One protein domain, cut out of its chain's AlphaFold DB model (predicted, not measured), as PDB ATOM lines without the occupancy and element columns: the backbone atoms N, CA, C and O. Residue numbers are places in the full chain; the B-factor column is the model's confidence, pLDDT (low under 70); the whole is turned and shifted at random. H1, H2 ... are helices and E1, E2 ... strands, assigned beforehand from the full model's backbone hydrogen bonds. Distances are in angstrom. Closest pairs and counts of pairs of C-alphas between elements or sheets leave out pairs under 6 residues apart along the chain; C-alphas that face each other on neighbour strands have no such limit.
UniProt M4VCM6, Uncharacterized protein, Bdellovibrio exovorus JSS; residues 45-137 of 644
ATOM      1  N   SER A  45     120.915 138.086 147.561       97.44
ATOM      2  CA  SER A  45     120.626 139.509 147.331       97.44
ATOM      3  C   SER A  45     121.010 140.363 148.543       97.44
ATOM      4  O   SER A  45     121.604 141.437 148.392       97.44
ATOM      5  N   LEU A  46     120.776 139.832 149.745       97.25
ATOM      6  CA  LEU A  46     121.199 140.429 151.006       97.25
ATOM      7  C   LEU A  46     122.732 140.537 151.066       97.25
ATOM      8  O   LEU A  46     123.275 141.610 151.339       97.25
ATOM      9  N   VAL A  47     123.438 139.462 150.700       97.94
ATOM     10  CA  VAL A  47     124.911 139.439 150.622       97.94
ATOM     11  C   VAL A  47     125.441 140.393 149.549       97.94
ATOM     12  O   VAL A  47     126.397 141.127 149.795       97.94
ATOM     13  N   THR A  48     124.798 140.451 148.378       98.44
ATOM     14  CA  THR A  48     125.154 141.409 147.313       98.44
ATOM     15  C   THR A  48     125.076 142.849 147.808       98.44
ATOM     16  O   THR A  48     125.958 143.657 147.506       98.44
ATOM     17  N   THR A  49     124.031 143.170 148.575       98.38
ATOM     18  CA  THR A  49     123.812 144.507 149.132       98.38
ATOM     19  C   THR A  49     124.916 144.875 150.124       98.38
ATOM     20  O   THR A  49     125.521 145.939 149.979       98.38
ATOM     21  N   ASP A  50     125.248 143.981 151.063       98.38
ATOM     22  CA  ASP A  50     126.327 144.212 152.036       98.38
ATOM     23  C   ASP A  50     127.691 144.371 151.348       98.38
ATOM     24  O   ASP A  50     128.410 145.345 151.570       98.38
ATOM     25  N   MET A  51     128.040 143.462 150.436       98.50
ATOM     26  CA  MET A  51     129.312 143.534 149.713       98.50
ATOM     27  C   MET A  51     129.428 144.804 148.862       98.50
ATOM     28  O   MET A  51     130.486 145.436 148.833       98.50
ATOM     29  N   THR A  52     128.347 145.206 148.191       98.56
ATOM     30  CA  THR A  52     128.311 146.454 147.415       98.56
ATOM     31  C   THR A  52     128.549 147.659 148.318       98.56
ATOM     32  O   THR A  52     129.349 148.528 147.966       98.56
ATOM     33  N   HIS A  53     127.925 147.687 149.500       98.12
ATOM     34  CA  HIS A  53     128.151 148.730 150.496       98.12
ATOM     35  C   HIS A  53     129.637 148.835 150.885       98.12
ATOM     36  O   HIS A  53     130.204 149.929 150.851       98.12
ATOM     37  N   TRP A  54     130.308 147.715 151.177       98.25
ATOM     38  CA  TRP A  54     131.737 147.726 151.525       98.25
ATOM     39  C   TRP A  54     132.630 148.189 150.374       98.25
ATOM     40  O   TRP A  54     133.487 149.052 150.568       98.25
ATOM     41  N   LEU A  55     132.397 147.691 149.160       98.38
ATOM     42  CA  LEU A  55     133.147 148.114 147.973       98.38
ATOM     43  C   LEU A  55     132.996 149.624 147.718       98.38
ATOM     44  O   LEU A  55     133.984 150.306 147.443       98.38
ATOM     45  N   GLN A  56     131.791 150.175 147.885       98.00
ATOM     46  CA  GLN A  56     131.554 151.618 147.791       98.00
ATOM     47  C   GLN A  56     132.304 152.402 148.873       98.00
ATOM     48  O   GLN A  56     132.892 153.440 148.566       98.00
ATOM     49  N   ARG A  57     132.350 151.901 150.116       97.75
ATOM     50  CA  ARG A  57     133.126 152.527 151.203       97.75
ATOM     51  C   ARG A  57     134.631 152.557 150.932       97.75
ATOM     52  O   ARG A  57     135.294 153.473 151.406       97.75
ATOM     53  N   ALA A  58     135.157 151.625 150.138       97.75
ATOM     54  CA  ALA A  58     136.539 151.659 149.649       97.75
ATOM     55  C   ALA A  58     136.752 152.615 148.452       97.75
ATOM     56  O   ALA A  58     137.833 152.638 147.866       97.75
ATOM     57  N   GLY A  59     135.743 153.401 148.058       97.38
ATOM     58  CA  GLY A  59     135.833 154.383 146.970       97.38
ATOM     59  C   GLY A  59     135.545 153.826 145.571       97.38
ATOM     60  O   GLY A  59     135.811 154.496 144.572       97.38
ATOM     61  N   LEU A  60     134.992 152.615 145.453       95.44
ATOM     62  CA  LEU A  60     134.684 151.976 144.164       95.44
ATOM     63  C   LEU A  60     133.313 152.398 143.606       95.44
ATOM     64  O   LEU A  60     132.477 151.560 143.287       95.44
ATOM     65  N   SER A  61     133.065 153.703 143.486       93.12
ATOM     66  CA  SER A  61     131.767 154.252 143.052       93.12
ATOM     67  C   SER A  61     131.723 154.736 141.598       93.12
ATOM     68  O   SER A  61     130.645 155.011 141.078       93.12
ATOM     69  N   HIS A  62     132.870 154.844 140.921       91.06
ATOM     70  CA  HIS A  62     132.940 155.432 139.577       91.06
ATOM     71  C   HIS A  62     132.610 154.460 138.434       91.06
ATOM     72  O   HIS A  62     132.411 154.892 137.301       91.06
ATOM     73  N   LEU A  63     132.548 153.158 138.720       93.00
ATOM     74  CA  LEU A  63     132.043 152.134 137.810       93.00
ATOM     75  C   LEU A  63     130.928 151.343 138.505       93.00
ATOM     76  O   LEU A  63     130.940 151.230 139.731       93.00
ATOM     77  N   PRO A  64     129.996 150.738 137.747       96.62
ATOM     78  CA  PRO A  64     129.016 149.826 138.320       96.62
ATOM     79  C   PRO A  64     129.699 148.671 139.063       96.62
ATOM     80  O   PRO A  64     130.652 148.087 138.545       96.62
ATOM     81  N   ILE A  65     129.185 148.311 140.239       98.00
ATOM     82  CA  ILE A  65     129.581 147.100 140.966       98.00
ATOM     83  C   ILE A  65     128.659 145.958 140.533       98.00
ATOM     84  O   ILE A  65     127.441 146.123 140.478       98.00
ATOM     85  N   LYS A  66     129.240 144.806 140.196       97.94
ATOM     86  CA  LYS A  66     128.524 143.586 139.815       97.94
ATOM     87  C   LYS A  66     129.040 142.417 140.638       97.94
ATOM     88  O   LYS A  66     130.243 142.183 140.692       97.94
ATOM     89  N   ILE A  67     128.130 141.672 141.244       98.31
ATOM     90  CA  ILE A  67     128.448 140.478 142.022       98.31
ATOM     91  C   ILE A  67     127.649 139.337 141.407       98.31
ATOM     92  O   ILE A  67     126.430 139.420 141.291       98.31
ATOM     93  N   GLU A  68     128.354 138.323 140.924       98.00
ATOM     94  CA  GLU A  68     127.784 137.198 140.193       98.00
ATOM     95  C   GLU A  68     128.109 135.904 140.929       98.00
ATOM     96  O   GLU A  68     129.277 135.620 141.195       98.00
ATOM     97  N   PHE A  69     127.080 135.116 141.234       97.81
ATOM     98  CA  PHE A  69     127.210 133.829 141.909       97.81
ATOM     99  C   PHE A  69     126.968 132.698 140.912       97.81
ATOM    100  O   PHE A  69     125.923 132.636 140.267       97.81
ATOM    101  N   LEU A  70     127.940 131.800 140.796       96.75
ATOM    102  CA  LEU A  70     127.949 130.672 139.875       96.75
ATOM    103  C   LEU A  70     128.049 129.371 140.686       96.75
ATOM    104  O   LEU A  70     129.115 129.062 141.213       96.75
ATOM    105  N   PRO A  71     126.975 128.579 140.812       93.75
ATOM    106  CA  PRO A  71     127.051 127.298 141.506       93.75
ATOM    107  C   PRO A  71     128.126 126.382 140.899       93.75
ATOM    108  O   PRO A  71     128.179 126.184 139.684       93.75
ATOM    109  N   SER A  72     128.984 125.806 141.740       91.00
ATOM    110  CA  SER A  72     130.024 124.858 141.337       91.00
ATOM    111  C   SER A  72     130.330 123.864 142.450       91.00
ATOM    112  O   SER A  72     130.638 124.250 143.568       91.00
ATOM    113  N   SER A  73     130.308 122.569 142.141       80.88
ATOM    114  CA  SER A  73     130.672 121.510 143.093       80.88
ATOM    115  C   SER A  73     132.169 121.181 143.116       80.88
ATOM    116  O   SER A  73     132.599 120.377 143.934       80.88
ATOM    117  N   GLN A  74     132.965 121.752 142.205       81.56
ATOM    118  CA  GLN A  74     134.351 121.320 141.985       81.56
ATOM    119  C   GLN A  74     135.394 122.203 142.677       81.56
ATOM    120  O   GLN A  74     136.501 121.741 142.940       81.56
ATOM    121  N   SER A  75     135.096 123.482 142.919       89.12
ATOM    122  CA  SER A  75     136.055 124.411 143.524       89.12
ATOM    123  C   SER A  75     135.384 125.687 144.009       89.12
ATOM    124  O   SER A  75     134.501 126.191 143.317       89.12
ATOM    125  N   HIS A  76     135.877 126.260 145.110       96.38
ATOM    126  CA  HIS A  76     135.456 127.576 145.588       96.38
ATOM    127  C   HIS A  76     136.439 128.640 145.097       96.38
ATOM    128  O   HIS A  76     137.631 128.580 145.400       96.38
ATOM    129  N   ARG A  77     135.976 129.579 144.273       97.81
ATOM    130  CA  ARG A  77     136.817 130.564 143.588       97.81
ATOM    131  C   ARG A  77     136.169 131.939 143.565       97.81
ATOM    132  O   ARG A  77     134.958 132.059 143.417       97.81
ATOM    133  N   VAL A  78     137.000 132.974 143.609       98.25
ATOM    134  CA  VAL A  78     136.593 134.369 143.416       98.25
ATOM    135  C   VAL A  78     137.490 135.014 142.376       98.25
ATOM    136  O   VAL A  78     138.712 134.999 142.514       98.25
ATOM    137  N   ARG A  79     136.888 135.611 141.348       98.38
ATOM    138  CA  ARG A  79     137.590 136.433 140.358       98.38
ATOM    139  C   ARG A  79     137.184 137.890 140.498       98.38
ATOM    140  O   ARG A  79     135.992 138.178 140.478       98.38
ATOM    141  N   PHE A  80     138.159 138.794 140.553       98.56
ATOM    142  CA  PHE A  80     137.916 140.236 140.539       98.56
ATOM    143  C   PHE A  80     138.338 140.856 139.200       98.56
ATOM    144  O   PHE A  80     139.451 140.637 138.728       98.56
ATOM    145  N   SER A  81     137.457 141.628 138.565       97.69
ATOM    146  CA  SER A  81     137.681 142.297 137.274       97.69
ATOM    147  C   SER A  81     137.267 143.767 137.344       97.69
ATOM    148  O   SER A  81     136.325 144.108 138.051       97.69
ATOM    149  N   CYS A  82     137.963 144.636 136.606       96.81
ATOM    150  CA  CYS A  82     137.831 146.097 136.717       96.81
ATOM    151  C   CYS A  82     137.735 146.814 135.361       96.81
ATOM    152  O   CYS A  82     138.189 147.945 135.234       96.81
ATOM    153  N   SER A  83     137.230 146.154 134.314       92.00
ATOM    154  CA  SER A  83     137.246 146.715 132.953       92.00
ATOM    155  C   SER A  83     136.188 147.808 132.746       92.00
ATOM    156  O   SER A  83     136.506 148.990 132.707       92.00
ATOM    157  N   LYS A  84     134.918 147.419 132.605       93.00
ATOM    158  CA  LYS A  84     133.758 148.325 132.451       93.00
ATOM    159  C   LYS A  84     132.912 148.431 133.725       93.00
ATOM    160  O   LYS A  84     131.998 149.242 133.803       93.00
ATOM    161  N   SER A  85     133.185 147.559 134.685       95.75
ATOM    162  CA  SER A  85     132.528 147.434 135.982       95.75
ATOM    163  C   SER A  85     133.511 146.810 136.961       95.75
ATOM    164  O   SER A  85     134.409 146.077 136.537       95.75
ATOM    165  N   TYR A  86     133.299 147.040 138.252       97.75
ATOM    166  CA  TYR A  86     133.917 146.248 139.308       97.75
ATOM    167  C   TYR A  86     133.127 144.965 139.481       97.75
ATOM    168  O   TYR A  86     132.039 144.980 140.048       97.75
ATOM    169  N   GLN A  87     133.638 143.869 138.929       98.19
ATOM    170  CA  GLN A  87     132.949 142.586 138.920       98.19
ATOM    171  C   GLN A  87     133.647 141.583 139.831       98.19
ATOM    172  O   GLN A  87     134.832 141.303 139.642       98.19
ATOM    173  N   LEU A  88     132.892 141.021 140.771       98.50
ATOM    174  CA  LEU A  88     133.248 139.815 141.509       98.50
ATOM    175  C   LEU A  88     132.433 138.651 140.953       98.50
ATOM    176  O   LEU A  88     131.206 138.674 141.011       98.50
ATOM    177  N   THR A  89     133.113 137.638 140.426       98.44
ATOM    178  CA  THR A  89     132.489 136.366 140.045       98.44
ATOM    179  C   THR A  89     132.873 135.320 141.083       98.44
ATOM    180  O   THR A  89     134.049 134.963 141.198       98.44
ATOM    181  N   ILE A  90     131.886 134.859 141.844       98.56
ATOM    182  CA  ILE A  90     132.007 133.879 142.919       98.56
ATOM    183  C   ILE A  90     131.511 132.542 142.385       98.56
ATOM    184  O   ILE A  90     130.384 132.446 141.916       98.56
ATOM    185  N   SER A  91     132.350 131.513 142.449       98.00
ATOM    186  CA  SER A  91     131.998 130.155 142.049       98.00
ATOM    187  C   SER A  91     132.203 129.211 143.218       98.00
ATOM    188  O   SER A  91     133.332 129.108 143.686       98.00
ATOM    189  N   ALA A  92     131.151 128.577 143.733       97.00
ATOM    190  CA  ALA A  92     131.235 127.707 144.908       97.00
ATOM    191  C   ALA A  92     130.024 126.774 145.035       97.00
ATOM    192  O   ALA A  92     129.028 126.937 144.322       97.00
ATOM    193  N   SER A  93     130.099 125.808 145.956       93.50
ATOM    194  CA  SER A  93     128.935 125.007 146.331       93.50
ATOM    195  C   SER A  93     127.887 125.903 146.997       93.50
ATOM    196  O   SER A  93     128.201 126.998 147.464       93.50
ATOM    197  N   GLU A  94     126.630 125.460 147.048       90.69
ATOM    198  CA  GLU A  94     125.563 126.242 147.691       90.69
ATOM    199  C   GLU A  94     125.881 126.546 149.164       90.69
ATOM    200  O   GLU A  94     125.688 127.671 149.614       90.69
ATOM    201  N   GLU A  95     126.439 125.568 149.880       90.06
ATOM    202  CA  GLU A  95     126.793 125.667 151.303       90.06
ATOM    203  C   GLU A  95     127.943 126.651 151.559       90.06
ATOM    204  O   GLU A  95     128.005 127.270 152.617       90.06
ATOM    205  N   GLU A  96     128.833 126.837 150.584       94.50
ATOM    206  CA  GLU A  96     130.027 127.672 150.733       94.50
ATOM    207  C   GLU A  96     129.983 128.963 149.911       94.50
ATOM    208  O   GLU A  96     130.961 129.715 149.881       94.50
ATOM    209  N   MET A  97     128.850 129.268 149.273       96.12
ATOM    210  CA  MET A  97     128.691 130.439 148.408       96.12
ATOM    211  C   MET A  97     128.962 131.751 149.152       96.12
ATOM    212  O   MET A  97     129.748 132.581 148.690       96.12
ATOM    213  N   ILE A  98     128.357 131.925 150.330       97.25
ATOM    214  CA  ILE A  98     128.490 133.146 151.138       97.25
ATOM    215  C   ILE A  98     129.896 133.263 151.727       97.25
ATOM    216  O   ILE A  98     130.530 134.314 151.612       97.25
ATOM    217  N   SER A  99     130.426 132.174 152.286       97.06
ATOM    218  CA  SER A  99     131.794 132.128 152.808       97.06
ATOM    219  C   SER A  99     132.819 132.482 151.728       97.06
ATOM    220  O   SER A  99     133.695 133.318 151.945       97.06
ATOM    221  N   THR A 100     132.670 131.924 150.523       97.81
ATOM    222  CA  THR A 100     133.554 132.211 149.384       97.81
ATOM    223  C   THR A 100     133.465 133.680 148.969       97.81
ATOM    224  O   THR A 100     134.484 134.301 148.665       97.81
ATOM    225  N   ALA A 101     132.271 134.274 149.008       98.38
ATOM    226  CA  ALA A 101     132.078 135.684 148.690       98.38
ATOM    227  C   ALA A 101     132.812 136.614 149.672       98.38
ATOM    228  O   ALA A 101     133.557 137.502 149.244       98.38
ATOM    229  N   TYR A 102     132.685 136.370 150.981       98.38
ATOM    230  CA  TYR A 102     133.393 137.154 151.998       98.38
ATOM    231  C   TYR A 102     134.895 136.877 152.045       98.38
ATOM    232  O   TYR A 102     135.675 137.803 152.277       98.38
ATOM    233  N   TYR A 103     135.326 135.657 151.724       98.12
ATOM    234  CA  TYR A 103     136.734 135.377 151.461       98.12
ATOM    235  C   TYR A 103     137.267 136.275 150.332       98.12
ATOM    236  O   TYR A 103     138.353 136.841 150.451       98.12
ATOM    237  N   GLY A 104     136.475 136.481 149.274       98.19
ATOM    238  CA  GLY A 104     136.765 137.434 148.205       98.19
ATOM    239  C   GLY A 104     137.007 138.858 148.706       98.19
ATOM    240  O   GLY A 104     138.026 139.456 148.361       98.19
ATOM    241  N   LEU A 105     136.126 139.391 149.565       98.38
ATOM    242  CA  LEU A 105     136.347 140.702 150.195       98.38
ATOM    243  C   LEU A 105     137.642 140.725 151.015       98.38
ATOM    244  O   LEU A 105     138.421 141.672 150.907       98.38
ATOM    245  N   ARG A 106     137.934 139.667 151.771       97.94
ATOM    246  CA  ARG A 106     139.185 139.586 152.531       97.94
ATOM    247  C   ARG A 106     140.421 139.641 151.632       97.94
ATOM    248  O   ARG A 106     141.368 140.352 151.953       97.94
ATOM    249  N   GLN A 107     140.399 138.979 150.473       98.12
ATOM    250  CA  GLN A 107     141.494 139.048 149.492       98.12
ATOM    251  C   GLN A 107     141.671 140.442 148.866       98.12
ATOM    252  O   GLN A 107     142.782 140.817 148.473       98.12
ATOM    253  N   LEU A 108     140.598 141.237 148.814       98.50
ATOM    254  CA  LEU A 108     140.656 142.650 148.433       98.50
ATOM    255  C   LEU A 108     141.173 143.565 149.558       98.50
ATOM    256  O   LEU A 108     141.455 144.728 149.288       98.50
ATOM    257  N   GLY A 109     141.344 143.051 150.781       98.12
ATOM    258  CA  GLY A 109     141.895 143.772 151.932       98.12
ATOM    259  C   GLY A 109     140.867 144.206 152.978       98.12
ATOM    260  O   GLY A 109     141.233 144.899 153.922       98.12
ATOM    261  N   PHE A 110     139.594 143.823 152.837       98.62
ATOM    262  CA  PHE A 110     138.570 144.109 153.843       98.62
ATOM    263  C   PHE A 110     138.696 143.142 155.019       98.62
ATOM    264  O   PHE A 110     138.627 141.928 154.831       98.62
ATOM    265  N   LEU A 111     138.847 143.663 156.236       98.56
ATOM    266  CA  LEU A 111     138.949 142.847 157.446       98.56
ATOM    267  C   LEU A 111     137.847 143.215 158.436       98.56
ATOM    268  O   LEU A 111     137.490 144.388 158.581       98.56
ATOM    269  N   PHE A 112     137.369 142.213 159.174       98.44
ATOM    270  CA  PHE A 112     136.307 142.358 160.169       98.44
ATOM    271  C   PHE A 112     136.749 141.815 161.540       98.44
ATOM    272  O   PHE A 112     136.207 140.797 161.980       98.44
ATOM    273  N   PRO A 113     137.722 142.459 162.226       98.56
ATOM    274  CA  PRO A 113     138.223 141.974 163.514       98.56
ATOM    275  C   PRO A 113     137.169 141.858 164.612       98.56
ATOM    276  O   PRO A 113     137.300 141.046 165.516       98.56
ATOM    277  N   HIS A 114     136.115 142.667 164.536       98.56
ATOM    278  CA  HIS A 114     135.050 142.716 165.530       98.56
ATOM    279  C   HIS A 114     133.736 143.138 164.848       98.56
ATOM    280  O   HIS A 114     133.790 143.869 163.852       98.56
ATOM    281  N   PRO A 115     132.544 142.770 165.360       98.06
ATOM    282  CA  PRO A 115     131.260 143.175 164.777       98.06
ATOM    283  C   PRO A 115     131.139 144.678 164.494       98.06
ATOM    284  O   PRO A 115     130.606 145.090 163.464       98.06
ATOM    285  N   ARG A 116     131.730 145.498 165.366       97.19
ATOM    286  CA  ARG A 116     131.701 146.971 165.310       97.19
ATOM    287  C   ARG A 116     132.999 147.651 164.882       97.19
ATOM    288  O   ARG A 116     133.098 148.870 164.960       97.19
ATOM    289  N   TRP A 117     133.994 146.892 164.433       97.44
ATOM    290  CA  TRP A 117     135.230 147.469 163.910       97.44
ATOM    291  C   TRP A 117     135.668 146.749 162.641       97.44
ATOM    292  O   TRP A 117     135.787 145.528 162.599       97.44
ATOM    293  N   GLN A 118     135.894 147.538 161.592       97.38
ATOM    294  CA  GLN A 118     136.285 147.056 160.275       97.38
ATOM    295  C   GLN A 118     137.515 147.815 159.782       97.38
ATOM    296  O   GLN A 118     137.675 149.006 160.057       97.38
ATOM    297  N   ILE A 119     138.358 147.126 159.018       98.25
ATOM    298  CA  ILE A 119     139.490 147.719 158.306       98.25
ATOM    299  C   ILE A 119     139.130 147.703 156.827       98.25
ATOM    300  O   ILE A 119     138.853 146.648 156.254       98.25
ATOM    301  N   ILE A 120     139.086 148.893 156.231       98.38
ATOM    302  CA  ILE A 120     138.665 149.100 154.848       98.38
ATOM    303  C   ILE A 120     139.905 149.486 154.037       98.38
ATOM    304  O   ILE A 120     140.551 150.477 154.387       98.38
ATOM    305  N   PRO A 121     140.242 148.742 152.971       98.31
ATOM    306  CA  PRO A 121     141.364 149.080 152.110       98.31
ATOM    307  C   PRO A 121     141.062 150.357 151.325       98.31
ATOM    308  O   PRO A 121     139.913 150.685 151.019       98.31
ATOM    309  N   THR A 122     142.111 151.071 150.941       98.19
ATOM    310  CA  THR A 122     141.988 152.185 150.002       98.19
ATOM    311  C   THR A 122     141.600 151.679 148.614       98.19
ATOM    312  O   THR A 122     141.923 150.557 148.211       98.19
ATOM    313  N   GLN A 123     140.983 152.551 147.818       98.00
ATOM    314  CA  GLN A 123     140.654 152.254 146.425       98.00
ATOM    315  C   GLN A 123     141.872 151.744 145.640       98.00
ATOM    316  O   GLN A 123     141.780 150.769 144.898       98.00
ATOM    317  N   ALA A 124     143.034 152.379 145.823       98.12
ATOM    318  CA  ALA A 124     144.265 152.006 145.137       98.12
ATOM    319  C   ALA A 124     144.741 150.593 145.517       98.12
ATOM    320  O   ALA A 124     145.232 149.862 144.658       98.12
ATOM    321  N   GLU A 125     144.590 150.191 146.779       98.06
ATOM    322  CA  GLU A 125     144.920 148.836 147.234       98.06
ATOM    323  C   GLU A 125     143.998 147.790 146.615       98.06
ATOM    324  O   GLU A 125     144.492 146.770 146.130       98.06
ATOM    325  N   VAL A 126     142.694 148.073 146.536       98.25
ATOM    326  CA  VAL A 126     141.734 147.177 145.878       98.25
ATOM    327  C   VAL A 126     142.035 147.054 144.382       98.25
ATOM    328  O   VAL A 126     142.094 145.948 143.847       98.25
ATOM    329  N   LEU A 127     142.304 148.166 143.689       97.75
ATOM    330  CA  LEU A 127     142.570 148.152 142.245       97.75
ATOM    331  C   LEU A 127     143.874 147.432 141.866       97.75
ATOM    332  O   LEU A 127     143.966 146.869 140.775       97.75
ATOM    333  N   LYS A 128     144.860 147.343 142.768       98.19
ATOM    334  CA  LYS A 128     146.050 146.489 142.560       98.19
ATOM    335  C   LYS A 128     145.705 145.000 142.435       98.19
ATOM    336  O   LYS A 128     146.531 144.221 141.960       98.19
ATOM    337  N   LYS A 129     144.507 144.590 142.862       98.25
ATOM    338  CA  LYS A 129     144.012 143.211 142.796       98.25
ATOM    339  C   LYS A 129     143.170 142.927 141.546       98.25
ATOM    340  O   LYS A 129     142.685 141.810 141.384       98.25
ATOM    341  N   CYS A 130     142.983 143.901 140.654       98.00
ATOM    342  CA  CYS A 130     142.227 143.706 139.418       98.00
ATOM    343  C   CYS A 130     142.806 142.564 138.570       98.00
ATOM    344  O   CYS A 130     144.010 142.479 138.343       98.00
ATOM    345  N   GLY A 131     141.933 141.689 138.075       97.69
ATOM    346  CA  GLY A 131     142.294 140.523 137.269       97.69
ATOM    347  C   GLY A 131     142.707 139.290 138.077       97.69
ATOM    348  O   GLY A 131     142.891 138.232 137.471       97.69
ATOM    349  N   GLN A 132     142.831 139.388 139.405       98.44
ATOM    350  CA  GLN A 132     143.221 138.257 140.247       98.44
ATOM    351  C   GLN A 132     142.092 137.226 140.385       98.44
ATOM    352  O   GLN A 132     140.898 137.543 140.347       98.44
ATOM    353  N   LEU A 133     142.509 135.969 140.524       98.00
ATOM    354  CA  LEU A 133     141.673 134.812 140.806       98.00
ATOM    355  C   LEU A 133     142.210 134.162 142.079       98.00
ATOM    356  O   LEU A 133     143.382 133.793 142.129       98.00
ATOM    357  N   TRP A 134     141.343 133.983 143.065       97.94
ATOM    358  CA  TRP A 134     141.663 133.263 144.289       97.94
ATOM    359  C   TRP A 134     140.824 132.000 144.375       97.94
ATOM    360  O   TRP A 134     139.646 132.006 144.023       97.94
ATOM    361  N   THR A 135     141.431 130.930 144.869       96.75
ATOM    362  CA  THR A 135     140.727 129.720 145.301       96.75
ATOM    363  C   THR A 135     140.598 129.777 146.817       96.75
ATOM    364  O   THR A 135     141.433 130.408 147.460       96.75
ATOM    365  N   TRP A 136     139.579 129.148 147.382       95.38
ATOM    366  CA  TRP A 136     139.406 128.991 148.820       95.38
ATOM    367  C   TRP A 136     139.044 127.548 149.158       95.38
ATOM    368  O   TRP A 136     138.427 126.851 148.355       95.38
ATOM    369  N   GLU A 137     139.438 127.103 150.343       92.44
ATOM    370  CA  GLU A 137     139.097 125.787 150.864       92.44
ATOM    371  C   GLU A 137     138.916 125.905 152.386       92.44
ATOM    372  O   GLU A 137     139.857 126.303 153.088       92.44
TER     373      GLU A 137
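What this domain is: This is residues 45 to 137 of the 644 residues of an uncharacterized protein of Bdellovibrio exovorus JSS (UniProt M4VCM6). A sheet of four strands is covered on one face by two helices, H1 and H2, that run nearly parallel side by side, while no named helix is on its other face. A small two-stranded hairpin, E4 and E5, reaches away beyond the helices, on the side away from the sheet, and the short helix H3 lies near the end of H2. The printed part has 93 residues with three named helices and six named strands, in the order H1 E1 E2 E3 H2 E4 E5 H3 E6. The large sheet has the order E1 E3 E2 E6 and is mixed, and the class is mixed, helices and strands. The whole is compact, with a radius of gyration of the C-alphas of 12.5 A and spans of 33 by 33 by 23 A.

How they stand to each other: H1, residues 45 to 57, is on the sheet over the edge strand E1, residues 65 to 71, at a height of 9.0 A; their closest C-alphas, of Thr 48 and Ile 67, are 6.3 A apart. E2, residues 76 to 81, and E3, residues 86 to 92, form a hairpin, with N 79 and O 89 at 2.9 A. E3 is the parallel neighbour of E1, with N 68 and O 88 at 2.9 A. H2, residues 97 to 108, is on the same face as H1 at a height of 7.8 A, over E3 and E2; the closest C-alphas of H2 and E2, of Val 78 and Gly 104, are 5.7 A apart. The two helices make two layers with the sheet, helices on one face of it. H1, with residues 47 to 51 alone, only just touches H2, with 3 pairs of C-alphas within 8 A, the closest being Val 47 and Ile 98 at 7.3 A; they run the same way at a shallow tilt of 6 degrees. E4, residues 111 to 114, and E5, residues 117 to 119, form an antiparallel hairpin, with N 119 and O 111 at 2.9 A. H3, residues 123 to 127, is close to H2 but not clearly touching, the closest C-alphas, of Leu 108 and Val 126, being 5.3 A apart. E6, residues 133 to 136, is the other edge strand, antiparallel to E2, with N 78 and O 134 at 2.8 A. In H1, H2 and H3 every O i to N i+4 pair is within hydrogen-bond range.

Where its parts are: H1 begins at C-alpha 45 (120.626, 139.509, 147.331) and is 18.5 A long. E1 is 20.0 A, E2 17.1 A, E3 19.6 A and H2 17.1 A long. E4 is 9.0 A, E5 7.0 A, H3 6.2 A and E6 10.2 A long, and E6 ends at C-alpha 136 (139.406, 128.991, 148.820).

The domain as a whole: The two C-alphas farthest apart, of Gln 74 and Arg 116, are 34.8 A apart. The printed part has no cut and no long link. Mean pLDDT of the printed part is 96.7, and no printed residue is under 70.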